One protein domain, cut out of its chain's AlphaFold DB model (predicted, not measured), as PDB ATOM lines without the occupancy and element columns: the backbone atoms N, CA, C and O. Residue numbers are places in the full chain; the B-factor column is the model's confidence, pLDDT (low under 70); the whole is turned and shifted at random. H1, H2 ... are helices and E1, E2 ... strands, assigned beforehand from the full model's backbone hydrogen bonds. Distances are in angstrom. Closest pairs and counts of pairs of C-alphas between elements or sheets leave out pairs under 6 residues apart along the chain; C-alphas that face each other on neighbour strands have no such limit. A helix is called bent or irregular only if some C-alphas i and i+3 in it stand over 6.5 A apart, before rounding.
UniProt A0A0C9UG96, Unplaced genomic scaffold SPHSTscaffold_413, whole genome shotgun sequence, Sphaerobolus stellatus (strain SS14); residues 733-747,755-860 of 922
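What this domain is: This is residues 733 to 747 and 755 to 860 of the 922 residues of an uncharacterized protein of Sphaerobolus stellatus (strain SS14) (UniProt A0A0C9UG96). A small, twisted sheet of four parallel strands forms the core, with H1 and H2 covering one face and H3 and H4 covering the other. H6, the longest helix, crosses H1 on the side away from the sheet, and the short helix H5 precedes it as the other half of a helical hairpin. The printed part has 121 residues, with six named helices and four named strands in the order H1 E1 H2 E2 H3 E3 H4 E4 H5 H6; across the sheet the order is E2 E1 E3 E4. The class is mixed, helices and strands. The whole is compact, with a radius of gyration of the C-alphas of 14.2 A, and its rounded outline spans 38 by 30 by 29 A.

Where its parts are: H1, residues 733 to 740, begins at C-alpha 733 at (-31.761, -37.151, 30.027) and is 10.6 A long. After the cut come E1, residues 758 to 761, 9.8 A, and H2, residues 767 to 779, 17.7 A. E2, residues 783 to 785, is followed by H3, residues 791 to 800, 14.7 A. E3, residues 803 to 806, begins at C-alpha 803 at (-43.864, -37.282, 39.582). H4, residues 811 to 821, is 13.8 A long and irregular, with C-alphas 816 and 819 at 7.3 A. E4, residues 826 to 829, is 10.5 A long, and H5, residues 837 to 843, is 9.8 A. H6, residues 845 to 859, runs 21.2 A and ends at C-alpha 859 at (-26.171, -31.203, 29.482).

How they stand to each other: E1 and E3 are inner strands of the sheet, and E2 and E4 are its edge strands. E1 and E3 are parallel at 16 degrees, with N 759 and O 803 within hydrogen-bond range at 2.9 A. E2 and E1 are parallel at 37 degrees, with N 784 and O 758 at 2.8 A. E3 and E4 are parallel at 11 degrees, with N 828 and O 804 at 2.9 A. E1, H2, E2 and E3, H4, E4 are strand-helix-strand units, two parallel neighbour strands with a helix between them along the chain; E2, H3, E3 is a split one, with E1 between its strands in the sheet. The three crossovers are right-handed. H1 and H2 are on the same face, at heights over the sheet of 9.7 A and 9.6 A. H3 and H4 are on the opposite face, at 10.1 A and 10.4 A. H3 runs along the strands, at 8 degrees to E1 on the local plane. H1 and H2 touch at a steep tilt of 56 degrees, closest at the C-alphas of Leu 733 and Ala 774, 5.1 A. H3 and H4 touch at a steep tilt of 40 degrees, closest at the C-alphas of Ser 799 and Val 820, 5.9 A. H6 is not on the sheet; it touches H1, closest at the C-alphas of Leu 733 and Ala 855, 5.3 A, and their lines are only just about perpendicular at 71 degrees. H5 and H6 form a helical hairpin, opposite ways at a steep tilt of 42 degrees; their closest C-alphas are those of Leu 841 and Ile 848, 6.5 A. Every O i to N i+4 pair is within hydrogen-bond range in H1, H2, H5 and H6; in H3 it is 5 of 6 and in H4 5 of 7.

The domain as a whole: The C-alphas farthest apart are those of Ser 747 and Thr 790, 41.0 A. Residues 748 to 754 are not printed, and C-alphas 747 and 755 are 19.1 A apart across this cut. Of the links that are printed whole, E4 to H5 is short and the others are tight. The mean pLDDT of the printed part is 79.8; residues 741 to 747, 755 to 756, 779 to 781, 786 to 789 and 822 to 824 are under 70.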
ATOM      1  N   LEU A 733     -31.350 -38.530  30.290       90.31
ATOM      2  CA  LEU A 733     -31.761 -37.151  30.027       90.31
ATOM      3  C   LEU A 733     -33.108 -37.095  29.301       90.31
ATOM      4  O   LEU A 733     -33.999 -36.383  29.760       90.31
ATOM      5  N   VAL A 734     -33.290 -37.881  28.238       91.12
ATOM      6  CA  VAL A 734     -34.536 -37.910  27.460       91.12
ATOM      7  C   VAL A 734     -35.711 -38.393  28.305       91.12
ATOM      8  O   VAL A 734     -36.731 -37.710  28.339       91.12
ATOM      9  N   ILE A 735     -35.563 -39.485  29.070       90.94
ATOM     10  CA  ILE A 735     -36.606 -39.948  30.009       90.94
ATOM     11  C   ILE A 735     -37.022 -38.807  30.945       90.94
ATOM     12  O   ILE A 735     -38.208 -38.591  31.191       90.94
ATOM     13  N   THR A 736     -36.053 -38.044  31.453       87.38
ATOM     14  CA  THR A 736     -36.330 -36.949  32.384       87.38
ATOM     15  C   THR A 736     -37.031 -35.764  31.709       87.38
ATOM     16  O   THR A 736     -37.922 -35.161  32.318       87.38
ATOM     17  N   GLN A 737     -36.668 -35.434  30.463       85.56
ATOM     18  CA  GLN A 737     -37.331 -34.382  29.683       85.56
ATOM     19  C   GLN A 737     -38.777 -34.762  29.352       85.56
ATOM     20  O   GLN A 737     -39.693 -33.987  29.648       85.56
ATOM     21  N   LEU A 738     -38.985 -35.985  28.850       85.75
ATOM     22  CA  LEU A 738     -40.305 -36.531  28.531       85.75
ATOM     23  C   LEU A 738     -41.209 -36.564  29.770       85.75
ATOM     24  O   LEU A 738     -42.308 -36.013  29.752       85.75
ATOM     25  N   ALA A 739     -40.710 -37.085  30.895       83.38
ATOM     26  CA  ALA A 739     -41.469 -37.147  32.144       83.38
ATOM     27  C   ALA A 739     -41.822 -35.762  32.725       83.38
ATOM     28  O   ALA A 739     -42.795 -35.612  33.468       83.38
ATOM     29  N   SER A 740     -41.031 -34.732  32.412       74.88
ATOM     30  CA  SER A 740     -41.257 -33.371  32.905       74.88
ATOM     31  C   SER A 740     -42.260 -32.581  32.059       74.88
ATOM     32  O   SER A 740     -42.860 -31.636  32.590       74.88
ATOM     33  N   GLY A 741     -42.448 -32.960  30.786       66.38
ATOM     34  CA  GLY A 741     -43.310 -32.280  29.812       66.38
ATOM     35  C   GLY A 741     -42.823 -30.877  29.424       66.38
ATOM     36  O   GLY A 741     -43.635 -29.992  29.171       66.38
ATOM     37  N   ARG A 742     -41.506 -30.622  29.474       59.44
ATOM     38  CA  ARG A 742     -40.901 -29.286  29.305       59.44
ATOM     39  C   ARG A 742     -40.088 -29.199  28.007       59.44
ATOM     40  O   ARG A 742     -38.867 -29.170  28.059       59.44
ATOM     41  N   PHE A 743     -40.754 -29.106  26.858       53.38
ATOM     42  CA  PHE A 743     -40.077 -29.044  25.547       53.38
ATOM     43  C   PHE A 743     -39.802 -27.626  25.025       53.38
ATOM     44  O   PHE A 743     -39.352 -27.465  23.900       53.38
ATOM     45  N   VAL A 744     -40.048 -26.573  25.817       38.16
ATOM     46  CA  VAL A 744     -39.893 -25.187  25.346       38.16
ATOM     47  C   VAL A 744     -39.085 -24.341  26.338       38.16
ATOM     48  O   VAL A 744     -39.515 -24.086  27.463       38.16
ATOM     49  N   ASN A 745     -37.935 -23.857  25.855       34.91
ATOM     50  CA  ASN A 745     -37.039 -22.834  26.414       34.91
ATOM     51  C   ASN A 745     -36.279 -23.151  27.723       34.91
ATOM     52  O   ASN A 745     -36.794 -23.027  28.837       34.91
ATOM     53  N   ALA A 746     -34.963 -23.363  27.582       39.03
ATOM     54  CA  ALA A 746     -33.980 -23.470  28.669       39.03
ATOM     55  C   ALA A 746     -33.931 -22.235  29.606       39.03
ATOM     56  O   ALA A 746     -33.457 -22.317  30.740       39.03
ATOM     57  N   SER A 747     -34.478 -21.089  29.195       36.94
ATOM     58  CA  SER A 747     -34.552 -19.864  30.006       36.94
ATOM     59  C   SER A 747     -35.650 -19.883  31.089       36.94
ATOM     60  O   SER A 747     -35.637 -19.051  31.998       36.94
ATOM     61  N   SER A 755     -40.551 -28.778  45.034       55.22
ATOM     62  CA  SER A 755     -41.116 -30.092  44.698       55.22
ATOM     63  C   SER A 755     -40.962 -31.059  45.878       55.22
ATOM     64  O   SER A 755     -39.964 -31.028  46.604       55.22
ATOM     65  N   LYS A 756     -41.964 -31.916  46.094       58.53
ATOM     66  CA  LYS A 756     -41.996 -32.926  47.163       58.53
ATOM     67  C   LYS A 756     -41.191 -34.198  46.831       58.53
ATOM     68  O   LYS A 756     -41.043 -35.067  47.684       58.53
ATOM     69  N   GLY A 757     -40.588 -34.270  45.643       74.69
ATOM     70  CA  GLY A 757     -39.659 -35.326  45.217       74.69
ATOM     71  C   GLY A 757     -40.159 -36.125  44.012       74.69
ATOM     72  O   GLY A 757     -41.350 -36.105  43.705       74.69
ATOM     73  N   ILE A 758     -39.242 -36.804  43.319       84.06
ATOM     74  CA  ILE A 758     -39.523 -37.686  42.172       84.06
ATOM     75  C   ILE A 758     -39.343 -39.127  42.634       84.06
ATOM     76  O   ILE A 758     -38.277 -39.455  43.155       84.06
ATOM     77  N   LEU A 759     -40.362 -39.962  42.439       86.62
ATOM     78  CA  LEU A 759     -40.264 -41.394  42.699       86.62
ATOM     79  C   LEU A 759     -39.675 -42.084  41.467       86.62
ATOM     80  O   LEU A 759     -40.287 -42.041  40.400       86.62
ATOM     81  N   LEU A 760     -38.508 -42.709  41.625       87.38
ATOM     82  CA  LEU A 760     -37.884 -43.532  40.589       87.38
ATOM     83  C   LEU A 760     -38.058 -45.019  40.921       87.38
ATOM     84  O   LEU A 760     -37.728 -45.444  42.028       87.38
ATOM     85  N   MET A 761     -38.552 -45.802  39.959       87.25
ATOM     86  CA  MET A 761     -38.763 -47.247  40.095       87.25
ATOM     87  C   MET A 761     -38.298 -47.997  38.844       87.25
ATOM     88  O   MET A 761     -38.379 -47.464  37.741       87.25
ATOM     89  N   HIS A 762     -37.879 -49.253  39.004       88.06
ATOM     90  CA  HIS A 762     -37.593 -50.171  37.889       88.06
ATOM     91  C   HIS A 762     -36.565 -49.650  36.865       88.06
ATOM     92  O   HIS A 762     -36.638 -50.002  35.695       88.06
ATOM     93  N   ALA A 763     -35.627 -48.799  37.291       86.81
ATOM     94  CA  ALA A 763     -34.441 -48.485  36.500       86.81
ATOM     95  C   ALA A 763     -33.376 -49.547  36.767       86.81
ATOM     96  O   ALA A 763     -33.110 -49.862  37.930       86.81
ATOM     97  N   SER A 764     -32.750 -50.068  35.716       87.19
ATOM     98  CA  SER A 764     -31.634 -50.999  35.874       87.19
ATOM     99  C   SER A 764     -30.450 -50.383  36.633       87.19
ATOM    100  O   SER A 764     -30.259 -49.161  36.670       87.19
ATOM    101  N   ASP A 765     -29.586 -51.241  37.180       86.31
ATOM    102  CA  ASP A 765     -28.390 -50.824  37.925       86.31
ATOM    103  C   ASP A 765     -27.448 -49.930  37.108       86.31
ATOM    104  O   ASP A 765     -26.761 -49.069  37.663       86.31
ATOM    105  N   HIS A 766     -27.429 -50.105  35.782       86.38
ATOM    106  CA  HIS A 766     -26.599 -49.300  34.896       86.38
ATOM    107  C   HIS A 766     -27.268 -47.966  34.529       86.38
ATOM    108  O   HIS A 766     -26.586 -46.944  34.507       86.38
ATOM    109  N   LEU A 767     -28.589 -47.911  34.309       89.88
ATOM    110  CA  LEU A 767     -29.275 -46.658  33.965       89.88
ATOM    111  C   LEU A 767     -29.506 -45.751  35.186       89.88
ATOM    112  O   LEU A 767     -29.377 -44.527  35.079       89.88
ATOM    113  N   ALA A 768     -29.811 -46.320  36.356       88.62
ATOM    114  CA  ALA A 768     -30.223 -45.567  37.543       88.62
ATOM    115  C   ALA A 768     -29.247 -44.441  37.962       88.62
ATOM    116  O   ALA A 768     -29.708 -43.338  38.273       88.62
ATOM    117  N   PRO A 769     -27.908 -44.622  37.962       89.75
ATOM    118  CA  PRO A 769     -26.962 -43.536  38.230       89.75
ATOM    119  C   PRO A 769     -27.052 -42.360  37.243       89.75
ATOM    120  O   PRO A 769     -27.102 -41.208  37.682       89.75
ATOM    121  N   SER A 770     -27.124 -42.651  35.938       89.94
ATOM    122  CA  SER A 770     -27.235 -41.652  34.863       89.94
ATOM    123  C   SER A 770     -28.558 -40.894  34.960       89.94
ATOM    124  O   SER A 770     -28.593 -39.664  34.922       89.94
ATOM    125  N   LEU A 771     -29.648 -41.610  35.235       88.94
ATOM    126  CA  LEU A 771     -30.969 -41.022  35.422       88.94
ATOM    127  C   LEU A 771     -31.039 -40.130  36.676       88.94
ATOM    128  O   LEU A 771     -31.575 -39.025  36.629       88.94
ATOM    129  N   ARG A 772     -30.424 -40.538  37.797       88.44
ATOM    130  CA  ARG A 772     -30.300 -39.692  39.002       88.44
ATOM    131  C   ARG A 772     -29.505 -38.422  38.730       88.44
ATOM    132  O   ARG A 772     -29.858 -37.356  39.240       88.44
ATOM    133  N   TRP A 773     -28.427 -38.536  37.962       89.19
ATOM    134  CA  TRP A 773     -27.650 -37.385  37.523       89.19
ATOM    135  C   TRP A 773     -28.505 -36.458  36.643       89.19
ATOM    136  O   TRP A 773     -28.621 -35.277  36.969       89.19
ATOM    137  N   ALA A 774     -29.214 -36.992  35.646       87.56
ATOM    138  CA  ALA A 774     -30.101 -36.234  34.762       87.56
ATOM    139  C   ALA A 774     -31.216 -35.490  35.524       87.56
ATOM    140  O   ALA A 774     -31.463 -34.307  35.278       87.56
ATOM    141  N   ILE A 775     -31.846 -36.133  36.514       84.69
ATOM    142  CA  ILE A 775     -32.876 -35.509  37.364       84.69
ATOM    143  C   ILE A 775     -32.315 -34.328  38.172       84.69
ATOM    144  O   ILE A 775     -32.991 -33.305  38.339       84.69
ATOM    145  N   ARG A 776     -31.074 -34.436  38.663       82.06
ATOM    146  CA  ARG A 776     -30.411 -33.335  39.381       82.06
ATOM    147  C   ARG A 776     -30.129 -32.151  38.460       82.06
ATOM    148  O   ARG A 776     -30.356 -31.023  38.887       82.06
ATOM    149  N   GLN A 777     -29.700 -32.409  37.223       75.50
ATOM    150  CA  GLN A 777     -29.402 -31.357  36.243       75.50
ATOM    151  C   GLN A 777     -30.658 -30.608  35.778       75.50
ATOM    152  O   GLN A 777     -30.654 -29.385  35.672       75.50
ATOM    153  N   THR A 778     -31.754 -31.328  35.543       70.06
ATOM    154  CA  THR A 778     -32.963 -30.784  34.896       70.06
ATOM    155  C   THR A 778     -33.971 -30.170  35.870       70.06
ATOM    156  O   THR A 778     -34.621 -29.173  35.551       70.06
ATOM    157  N   ASN A 779     -34.136 -30.758  37.060       66.38
ATOM    158  CA  ASN A 779     -35.271 -30.462  37.942       66.38
ATOM    159  C   ASN A 779     -34.881 -30.047  39.366       66.38
ATOM    160  O   ASN A 779     -35.770 -29.676  40.138       66.38
ATOM    161  N   ASN A 780     -33.595 -30.130  39.736       64.00
ATOM    162  CA  ASN A 780     -33.064 -29.831  41.076       64.00
ATOM    163  C   ASN A 780     -33.916 -30.425  42.227       64.00
ATOM    164  O   ASN A 780     -34.065 -29.835  43.299       64.00
ATOM    165  N   SER A 781     -34.549 -31.572  41.960       69.56
ATOM    166  CA  SER A 781     -35.556 -32.216  42.807       69.56
ATOM    167  C   SER A 781     -34.951 -33.417  43.532       69.56
ATOM    168  O   SER A 781     -34.052 -34.083  43.016       69.56
ATOM    169  N   LYS A 782     -35.444 -33.721  44.738       76.56
ATOM    170  CA  LYS A 782     -34.984 -34.888  45.504       76.56
ATOM    171  C   LYS A 782     -35.535 -36.171  44.870       76.56
ATOM    172  O   LYS A 782     -36.750 -36.347  44.818       76.56
ATOM    173  N   VAL A 783     -34.652 -37.059  44.416       79.94
ATOM    174  CA  VAL A 783     -35.026 -38.420  43.997       79.94
ATOM    175  C   VAL A 783     -35.320 -39.245  45.248       79.94
ATOM    176  O   VAL A 783     -34.530 -39.239  46.197       79.94
ATOM    177  N   VAL A 784     -36.471 -39.905  45.263       80.38
ATOM    178  CA  VAL A 784     -36.914 -40.826  46.307       80.38
ATOM    179  C   VAL A 784     -37.013 -42.205  45.668       80.38
ATOM    180  O   VAL A 784     -37.632 -42.358  44.620       80.38
ATOM    181  N   GLU A 785     -36.385 -43.197  46.285       74.81
ATOM    182  CA  GLU A 785     -36.435 -44.592  45.847       74.81
ATOM    183  C   GLU A 785     -37.155 -45.408  46.913       74.81
ATOM    184  O   GLU A 785     -36.964 -45.182  48.115       74.81
ATOM    185  N   VAL A 786     -37.974 -46.362  46.481       69.75
ATOM    186  CA  VAL A 786     -38.548 -47.350  47.392       69.75
ATOM    187  C   VAL A 786     -37.487 -48.421  47.614       69.75
ATOM    188  O   VAL A 786     -37.141 -49.167  46.702       69.75
ATOM    189  N   LYS A 787     -36.947 -48.495  48.833       58.41
ATOM    190  CA  LYS A 787     -36.209 -49.689  49.261       58.41
ATOM    191  C   LYS A 787     -37.232 -50.814  49.384       58.41
ATOM    192  O   LYS A 787     -38.249 -50.573  50.024       58.41
ATOM    193  N   ALA A 788     -36.968 -51.963  48.755       57.84
ATOM    194  CA  ALA A 788     -37.838 -53.144  48.694       57.84
ATOM    195  C   ALA A 788     -38.861 -53.201  49.845       57.84
ATOM    196  O   ALA A 788     -38.493 -53.384  51.006       57.84
ATOM    197  N   GLY A 789     -40.127 -52.981  49.504       62.38
ATOM    198  CA  GLY A 789     -41.232 -52.829  50.441       62.38
ATOM    199  C   GLY A 789     -42.514 -53.389  49.840       62.38
ATOM    200  O   GLY A 789     -42.581 -53.690  48.648       62.38
ATOM    201  N   THR A 790     -43.527 -53.563  50.676       78.19
ATOM    202  CA  THR A 790     -44.850 -54.033  50.262       78.19
ATOM    203  C   THR A 790     -45.501 -53.051  49.271       78.19
ATOM    204  O   THR A 790     -45.138 -51.871  49.244       78.19
ATOM    205  N   PRO A 791     -46.511 -53.467  48.480       78.81
ATOM    206  CA  PRO A 791     -47.273 -52.547  47.627       78.81
ATOM    207  C   PRO A 791     -47.811 -51.311  48.375       78.81
ATOM    208  O   PRO A 791     -47.892 -50.225  47.805       78.81
ATOM    209  N   ALA A 792     -48.109 -51.445  49.673       78.25
ATOM    210  CA  ALA A 792     -48.517 -50.332  50.526       78.25
ATOM    211  C   ALA A 792     -47.396 -49.293  50.734       78.25
ATOM    212  O   ALA A 792     -47.666 -48.094  50.671       78.25
ATOM    213  N   ASP A 793     -46.144 -49.732  50.895       78.50
ATOM    214  CA  ASP A 793     -44.976 -48.854  51.063       78.50
ATOM    215  C   ASP A 793     -44.677 -48.060  49.779       78.50
ATOM    216  O   ASP A 793     -44.311 -46.877  49.825       78.50
ATOM    217  N   ILE A 794     -44.878 -48.695  48.618       82.19
ATOM    218  CA  ILE A 794     -44.765 -48.058  47.298       82.19
ATOM    219  C   ILE A 794     -45.813 -46.950  47.165       82.19
ATOM    220  O   ILE A 794     -45.470 -45.813  46.837       82.19
ATOM    221  N   VAL A 795     -47.077 -47.254  47.471       82.38
ATOM    222  CA  VAL A 795     -48.190 -46.295  47.416       82.38
ATOM    223  C   VAL A 795     -47.980 -45.141  48.396       82.38
ATOM    224  O   VAL A 795     -48.184 -43.978  48.032       82.38
ATOM    225  N   GLU A 796     -47.525 -45.420  49.619       81.56
ATOM    226  CA  GLU A 796     -47.223 -44.388  50.609       81.56
ATOM    227  C   GLU A 796     -46.101 -43.463  50.124       81.56
ATOM    228  O   GLU A 796     -46.238 -42.236  50.171       81.56
ATOM    229  N   THR A 797     -45.015 -44.022  49.598       82.19
ATOM    230  CA  THR A 797     -43.885 -43.242  49.079       82.19
ATOM    231  C   THR A 797     -44.303 -42.415  47.860       82.19
ATOM    232  O   THR A 797     -44.057 -41.207  47.817       82.19
ATOM    233  N   ALA A 798     -45.037 -43.011  46.917       81.50
ATOM    234  CA  ALA A 798     -45.602 -42.335  45.749       81.50
ATOM    235  C   ALA A 798     -46.564 -41.197  46.140       81.50
ATOM    236  O   ALA A 798     -46.580 -40.125  45.523       81.50
ATOM    237  N   SER A 799     -47.326 -41.357  47.229       79.69
ATOM    238  CA  SER A 799     -48.211 -40.312  47.759       79.69
ATOM    239  C   SER A 799     -47.459 -39.058  48.235       79.69
ATOM    240  O   SER A 799     -48.048 -37.974  48.290       79.69
ATOM    241  N   ARG A 800     -46.143 -39.153  48.465       79.00
ATOM    242  CA  ARG A 800     -45.276 -38.036  48.866       79.00
ATOM    243  C   ARG A 800     -44.523 -37.388  47.698       79.00
ATOM    244  O   ARG A 800     -43.995 -36.303  47.892       79.00
ATOM    245  N   CYS A 801     -44.516 -37.979  46.502       80.62
ATOM    246  CA  CYS A 801     -43.793 -37.473  45.321       80.62
ATOM    247  C   CYS A 801     -44.713 -36.764  44.312       80.62
ATOM    248  O   CYS A 801     -45.892 -37.081  44.243       80.62
ATOM    249  N   ASP A 802     -44.214 -35.827  43.507       78.06
ATOM    250  CA  ASP A 802     -45.040 -35.086  42.526       78.06
ATOM    251  C   ASP A 802     -45.040 -35.720  41.121       78.06
ATOM    252  O   ASP A 802     -45.894 -35.406  40.288       78.06
ATOM    253  N   LEU A 803     -44.070 -36.597  40.854       83.12
ATOM    254  CA  LEU A 803     -43.864 -37.282  39.582       83.12
ATOM    255  C   LEU A 803     -43.332 -38.693  39.847       83.12
ATOM    256  O   LEU A 803     -42.453 -38.871  40.697       83.12
ATOM    257  N   ILE A 804     -43.858 -39.665  39.110       86.75
ATOM    258  CA  ILE A 804     -43.423 -41.063  39.135       86.75
ATOM    259  C   ILE A 804     -42.770 -41.386  37.789       86.75
ATOM    260  O   ILE A 804     -43.371 -41.154  36.745       86.75
ATOM    261  N   ILE A 805     -41.547 -41.906  37.809       89.06
ATOM    262  CA  ILE A 805     -40.809 -42.328  36.615       89.06
ATOM    263  C   ILE A 805     -40.512 -43.818  36.783       89.06
ATOM    264  O   ILE A 805     -39.858 -44.197  37.759       89.06
ATOM    265  N   SER A 806     -41.020 -44.666  35.880       88.50
ATOM    266  CA  SER A 806     -40.870 -46.121  36.004       88.50
ATOM    267  C   SER A 806     -40.526 -46.853  34.706       88.50
ATOM    268  O   SER A 806     -41.050 -46.544  33.643       88.50
ATOM    269  N   GLY A 807     -39.647 -47.850  34.804       87.56
ATOM    270  CA  GLY A 807     -39.251 -48.721  33.694       87.56
ATOM    271  C   GLY A 807     -40.079 -49.994  33.570       87.56
ATOM    272  O   GLY A 807     -39.703 -50.867  32.791       87.56
ATOM    273  N   SER A 808     -41.162 -50.125  34.347       85.25
ATOM    274  CA  SER A 808     -41.991 -51.331  34.341       85.25
ATOM    275  C   SER A 808     -42.732 -51.518  33.020       85.25
ATOM    276  O   SER A 808     -43.161 -50.554  32.383       85.25
ATOM    277  N   GLN A 809     -42.890 -52.786  32.647       81.75
ATOM    278  CA  GLN A 809     -43.755 -53.248  31.567       81.75
ATOM    279  C   GLN A 809     -44.984 -54.002  32.096       81.75
ATOM    280  O   GLN A 809     -45.845 -54.373  31.303       81.75
ATOM    281  N   ASP A 810     -45.059 -54.244  33.410       82.44
ATOM    282  CA  ASP A 810     -46.113 -55.038  34.033       82.44
ATOM    283  C   ASP A 810     -47.351 -54.165  34.320       82.44
ATOM    284  O   ASP A 810     -47.268 -53.214  35.109       82.44
ATOM    285  N   PRO A 811     -48.526 -54.479  33.740       77.69
ATOM    286  CA  PRO A 811     -49.777 -53.791  34.058       77.69
ATOM    287  C   PRO A 811     -50.144 -53.831  35.552       77.69
ATOM    288  O   PRO A 811     -50.889 -52.970  36.028       77.69
ATOM    289  N   LEU A 812     -49.638 -54.811  36.309       79.56
ATOM    290  CA  LEU A 812     -49.869 -54.938  37.747       79.56
ATOM    291  C   LEU A 812     -49.263 -53.763  38.536       79.56
ATOM    292  O   LEU A 812     -49.877 -53.279  39.488       79.56
ATOM    293  N   ASP A 813     -48.108 -53.244  38.115       79.38
ATOM    294  CA  ASP A 813     -47.447 -52.111  38.778       79.38
ATOM    295  C   ASP A 813     -48.261 -50.816  38.654       79.38
ATOM    296  O   ASP A 813     -48.296 -49.982  39.565       79.38
ATOM    297  N   GLU A 814     -48.986 -50.656  37.549       73.44
ATOM    298  CA  GLU A 814     -49.914 -49.542  37.362       73.44
ATOM    299  C   GLU A 814     -51.156 -49.674  38.230       73.44
ATOM    300  O   GLU A 814     -51.620 -48.680  38.794       73.44
ATOM    301  N   GLN A 815     -51.675 -50.896  38.390       79.62
ATOM    302  CA  GLN A 815     -52.783 -51.154  39.307       79.62
ATOM    303  C   GLN A 815     -52.394 -50.801  40.745       79.62
ATOM    304  O   GLN A 815     -53.181 -50.147  41.438       79.62
ATOM    305  N   ILE A 816     -51.169 -51.137  41.165       82.88
ATOM    306  CA  ILE A 816     -50.620 -50.763  42.479       82.88
ATOM    307  C   ILE A 816     -50.570 -49.235  42.635       82.88
ATOM    308  O   ILE A 816     -50.944 -48.711  43.683       82.88
ATOM    309  N   LEU A 817     -50.163 -48.498  41.598       80.00
ATOM    310  CA  LEU A 817     -50.041 -47.034  41.635       80.00
ATOM    311  C   LEU A 817     -51.358 -46.278  41.372       80.00
ATOM    312  O   LEU A 817     -51.446 -45.079  41.664       80.00
ATOM    313  N   SER A 818     -52.405 -46.957  40.894       79.62
ATOM    314  CA  SER A 818     -53.715 -46.373  40.564       79.62
ATOM    315  C   SER A 818     -54.349 -45.492  41.664       79.62
ATOM    316  O   SER A 818     -54.892 -44.428  41.325       79.62
ATOM    317  N   PRO A 819     -54.227 -45.792  42.981       77.38
ATOM    318  CA  PRO A 819     -54.788 -44.942  44.036       77.38
ATOM    319  C   PRO A 819     -54.083 -43.581  44.160       77.38
ATOM    320  O   PRO A 819     -54.644 -42.629  44.707       77.38
ATOM    321  N   VAL A 820     -52.840 -43.480  43.677       77.12
ATOM    322  CA  VAL A 820     -52.042 -42.247  43.679       77.12
ATOM    323  C   VAL A 820     -52.240 -41.479  42.376       77.12
ATOM    324  O   VAL A 820     -52.390 -40.258  42.409       77.12
ATOM    325  N   LEU A 821     -52.290 -42.184  41.244       72.44
ATOM    326  CA  LEU A 821     -52.489 -41.588  39.918       72.44
ATOM    327  C   LEU A 821     -53.870 -40.929  39.786       72.44
ATOM    328  O   LEU A 821     -53.972 -39.805  39.296       72.44
ATOM    329  N   SER A 822     -54.915 -41.549  40.350       66.31
ATOM    330  CA  SER A 822     -56.281 -40.992  40.407       66.31
ATOM    331  C   SER A 822     -56.398 -39.666  41.178       66.31
ATOM    332  O   SER A 822     -57.381 -38.946  41.018       66.31
ATOM    333  N   ARG A 823     -55.386 -39.291  41.976       68.81
ATOM    334  CA  ARG A 823     -55.309 -38.001  42.690       68.81
ATOM    335  C   ARG A 823     -54.621 -36.892  41.877       68.81
ATOM    336  O   ARG A 823     -54.218 -35.883  42.451       68.81
ATOM    337  N   GLY A 824     -54.468 -37.074  40.561       64.56
ATOM    338  CA  GLY A 824     -53.925 -36.066  39.641       64.56
ATOM    339  C   GLY A 824     -52.397 -35.967  39.635       64.56
ATOM    340  O   GLY A 824     -51.846 -34.920  39.296       64.56
ATOM    341  N   LYS A 825     -51.696 -37.032  40.041       74.31
ATOM    342  CA  LYS A 825     -50.228 -37.089  39.991       74.31
ATOM    343  C   LYS A 825     -49.741 -37.477  38.599       74.31
ATOM    344  O   LYS A 825     -50.374 -38.282  37.928       74.31
ATOM    345  N   ARG A 826     -48.597 -36.927  38.182       79.38
ATOM    346  CA  ARG A 826     -47.986 -37.245  36.884       79.38
ATOM    347  C   ARG A 826     -47.172 -38.535  36.972       79.38
ATOM    348  O   ARG A 826     -46.470 -38.754  37.961       79.38
ATOM    349  N   SER A 827     -47.217 -39.342  35.919       84.00
ATOM    350  CA  SER A 827     -46.390 -40.538  35.774       84.00
ATOM    351  C   SER A 827     -45.887 -40.707  34.351       84.00
ATOM    352  O   SER A 827     -46.598 -40.359  33.412       84.00
ATOM    353  N   PHE A 828     -44.698 -41.283  34.203       87.44
ATOM    354  CA  PHE A 828     -44.116 -41.630  32.913       87.44
ATOM    355  C   PHE A 828     -43.495 -43.026  32.972       87.44
ATOM    356  O   PHE A 828     -42.671 -43.298  33.852       87.44
ATOM    357  N   PHE A 829     -43.894 -43.888  32.035       88.62
ATOM    358  CA  PHE A 829     -43.436 -45.270  31.945       88.62
ATOM    359  C   PHE A 829     -42.698 -45.491  30.625       88.62
ATOM    360  O   PHE A 829     -43.318 -45.604  29.573       88.62
ATOM    361  N   TRP A 830     -41.364 -45.514  30.651       90.38
ATOM    362  CA  TRP A 830     -40.582 -45.394  29.410       90.38
ATOM    363  C   TRP A 830     -40.506 -46.684  28.581       90.38
ATOM    364  O   TRP A 830     -40.292 -46.608  27.372       90.38
ATOM    365  N   ASN A 831     -40.714 -47.847  29.204       88.06
ATOM    366  CA  ASN A 831     -40.673 -49.167  28.560       88.06
ATOM    367  C   ASN A 831     -42.060 -49.725  28.197       88.06
ATOM    368  O   ASN A 831     -42.160 -50.865  27.738       88.06
ATOM    369  N   ARG A 832     -43.128 -48.958  28.424       85.75
ATOM    370  CA  ARG A 832     -44.510 -49.391  28.217       85.75
ATOM    371  C   ARG A 832     -44.824 -49.553  26.726       85.75
ATOM    372  O   ARG A 832     -44.410 -48.741  25.903       85.75
ATOM    373  N   ALA A 833     -45.570 -50.600  26.379       83.19
ATOM    374  CA  ALA A 833     -45.714 -51.042  24.991       83.19
ATOM    375  C   ALA A 833     -46.463 -50.071  24.054       83.19
ATOM    376  O   ALA A 833     -46.218 -50.115  22.854       83.19
ATOM    377  N   HIS A 834     -47.370 -49.224  24.557       81.44
ATOM    378  CA  HIS A 834     -48.273 -48.419  23.712       81.44
ATOM    379  C   HIS A 834     -47.970 -46.910  23.675       81.44
ATOM    380  O   HIS A 834     -48.309 -46.255  22.697       81.44
ATOM    381  N   ASP A 835     -47.334 -46.352  24.703       79.38
ATOM    382  CA  ASP A 835     -47.021 -44.916  24.865       79.38
ATOM    383  C   ASP A 835     -45.606 -44.686  25.451       79.38
ATOM    384  O   ASP A 835     -45.235 -43.560  25.787       79.38
ATOM    385  N   GLY A 836     -44.795 -45.743  25.582       86.06
ATOM    386  CA  GLY A 836     -43.387 -45.645  25.965       86.06
ATOM    387  C   GLY A 836     -42.510 -45.087  24.838       86.06
ATOM    388  O   GLY A 836     -42.974 -44.775  23.739       86.06
ATOM    389  N   ILE A 837     -41.200 -44.988  25.079       90.25
ATOM    390  CA  ILE A 837     -40.265 -44.367  24.120       90.25
ATOM    391  C   ILE A 837     -40.200 -45.158  22.807       90.25
ATOM    392  O   ILE A 837     -40.176 -44.551  21.742       90.25
ATOM    393  N   ALA A 838     -40.214 -46.494  22.858       88.38
ATOM    394  CA  ALA A 838     -40.185 -47.329  21.652       88.38
ATOM    395  C   ALA A 838     -41.443 -47.148  20.779       88.38
ATOM    396  O   ALA A 838     -41.340 -47.051  19.556       88.38
ATOM    397  N   ALA A 839     -42.619 -47.047  21.409       86.25
ATOM    398  CA  ALA A 839     -43.872 -46.759  20.713       86.25
ATOM    399  C   ALA A 839     -43.850 -45.348  20.105       86.25
ATOM    400  O   ALA A 839     -44.145 -45.184  18.925       86.25
ATOM    401  N   THR A 840     -43.386 -44.358  20.875       86.12
ATOM    402  CA  THR A 840     -43.282 -42.956  20.436       86.12
ATOM    403  C   THR A 840     -42.305 -42.792  19.270       86.12
ATOM    404  O   THR A 840     -42.626 -42.109  18.310       86.12
ATOM    405  N   LEU A 841     -41.156 -43.479  19.284       87.62
ATOM    406  CA  LEU A 841     -40.213 -43.512  18.155       87.62
ATOM    407  C   LEU A 841     -40.864 -43.981  16.844       87.62
ATOM    408  O   LEU A 841     -40.415 -43.591  15.771       87.62
ATOM    409  N   SER A 842     -41.896 -44.824  16.937       84.69
ATOM    410  CA  SER A 842     -42.605 -45.371  15.778       84.69
ATOM    411  C   SER A 842     -43.790 -44.501  15.347       84.69
ATOM    412  O   SER A 842     -44.065 -44.406  14.154       84.69
ATOM    413  N   SER A 843     -44.508 -43.890  16.296       85.94
ATOM    414  CA  SER A 843     -45.724 -43.112  16.018       85.94
ATOM    415  C   SER A 843     -45.488 -41.612  15.840       85.94
ATOM    416  O   SER A 843     -46.200 -40.986  15.065       85.94
ATOM    417  N   ASP A 844     -44.543 -41.034  16.587       87.25
ATOM    418  CA  ASP A 844     -44.270 -39.592  16.653       87.25
ATOM    419  C   ASP A 844     -42.770 -39.319  16.939       87.25
ATOM    420  O   ASP A 844     -42.370 -38.973  18.061       87.25
ATOM    421  N   PRO A 845     -41.895 -39.552  15.942       89.31
ATOM    422  CA  PRO A 845     -40.446 -39.444  16.104       89.31
ATOM    423  C   PRO A 845     -39.964 -38.018  16.415       89.31
ATOM    424  O   PRO A 845     -38.930 -37.867  17.070       89.31
ATOM    425  N   GLU A 846     -40.710 -36.989  16.006       88.62
ATOM    426  CA  GLU A 846     -40.377 -35.574  16.215       88.62
ATOM    427  C   GLU A 846     -40.301 -35.228  17.713       88.62
ATOM    428  O   GLU A 846     -39.364 -34.566  18.169       88.62
ATOM    429  N   ILE A 847     -41.224 -35.769  18.524       86.81
ATOM    430  CA  ILE A 847     -41.205 -35.613  19.989       86.81
ATOM    431  C   ILE A 847     -39.887 -36.125  20.580       86.81
ATOM    432  O   ILE A 847     -39.332 -35.512  21.501       86.81
ATOM    433  N   ILE A 848     -39.373 -37.245  20.066       91.19
ATOM    434  CA  ILE A 848     -38.103 -37.806  20.529       91.19
ATOM    435  C   ILE A 848     -36.936 -36.929  20.082       91.19
ATOM    436  O   ILE A 848     -36.067 -36.649  20.908       91.19
ATOM    437  N   GLY A 849     -36.944 -36.426  18.846       88.81
ATOM    438  CA  GLY A 849     -35.955 -35.455  18.369       88.81
ATOM    439  C   GLY A 849     -35.854 -34.227  19.264       88.81
ATOM    440  O   GLY A 849     -34.771 -33.908  19.759       88.81
ATOM    441  N   PHE A 850     -36.991 -33.598  19.577       88.62
ATOM    442  CA  PHE A 850     -37.034 -32.457  20.495       88.62
ATOM    443  C   PHE A 850     -36.529 -32.811  21.895       88.62
ATOM    444  O   PHE A 850     -35.837 -32.014  22.533       88.62
ATOM    445  N   ALA A 851     -36.852 -34.006  22.396       89.44
ATOM    446  CA  ALA A 851     -36.366 -34.461  23.693       89.44
ATOM    447  C   ALA A 851     -34.843 -34.672  23.700       89.44
ATOM    448  O   ALA A 851     -34.188 -34.338  24.690       89.44
ATOM    449  N   VAL A 852     -34.279 -35.199  22.609       92.50
ATOM    450  CA  VAL A 852     -32.833 -35.388  22.422       92.50
ATOM    451  C   VAL A 852     -32.127 -34.035  22.320       92.50
ATOM    452  O   VAL A 852     -31.134 -33.812  23.012       92.50
ATOM    453  N   GLU A 853     -32.657 -33.091  21.544       91.44
ATOM    454  CA  GLU A 853     -32.100 -31.740  21.436       91.44
ATOM    455  C   GLU A 853     -32.140 -31.006  22.789       91.44
ATOM    456  O   GLU A 853     -31.142 -30.434  23.241       91.44
ATOM    457  N   ALA A 854     -33.266 -31.085  23.503       85.81
ATOM    458  CA  ALA A 854     -33.394 -30.538  24.852       85.81
ATOM    459  C   ALA A 854     -32.430 -31.210  25.846       85.81
ATOM    460  O   ALA A 854     -31.889 -30.539  26.729       85.81
ATOM    461  N   ALA A 855     -32.190 -32.518  25.710       87.94
ATOM    462  CA  ALA A 855     -31.224 -33.256  26.517       87.94
ATOM    463  C   ALA A 855     -29.789 -32.758  26.287       87.94
ATOM    464  O   ALA A 855     -29.092 -32.471  27.262       87.94
ATOM    465  N   ILE A 856     -29.376 -32.592  25.027       89.00
ATOM    466  CA  ILE A 856     -28.046 -32.083  24.658       89.00
ATOM    467  C   ILE A 856     -27.845 -30.661  25.194       89.00
ATOM    468  O   ILE A 856     -26.856 -30.379  25.876       89.00
ATOM    469  N   ASN A 857     -28.828 -29.786  24.983       86.31
ATOM    470  CA  ASN A 857     -28.788 -28.407  25.469       86.31
ATOM    471  C   ASN A 857     -28.751 -28.327  27.005       86.31
ATOM    472  O   ASN A 857     -28.061 -27.480  27.571       86.31
ATOM    473  N   CYS A 858     -29.469 -29.215  27.699       81.81
ATOM    474  CA  CYS A 858     -29.473 -29.260  29.160       81.81
ATOM    475  C   CYS A 858     -28.152 -29.776  29.745       81.81
ATOM    476  O   CYS A 858     -27.769 -29.350  30.836       81.81
ATOM    477  N   ALA A 859     -27.468 -30.690  29.054       82.38
ATOM    478  CA  ALA A 859     -26.171 -31.203  29.482       82.38
ATOM    479  C   ALA A 859     -25.096 -30.102  29.472       82.38
ATOM    480  O   ALA A 859     -24.207 -30.106  30.323       82.38
ATOM    481  N   ASN A 860     -25.193 -29.136  28.546       80.25
ATOM    482  CA  ASN A 860     -24.282 -27.990  28.424       80.25
ATOM    483  C   ASN A 860     -22.792 -28.410  28.456       80.25
ATOM    484  O   ASN A 860     -21.970 -27.814  29.154       80.25
TER     485      ASN A 860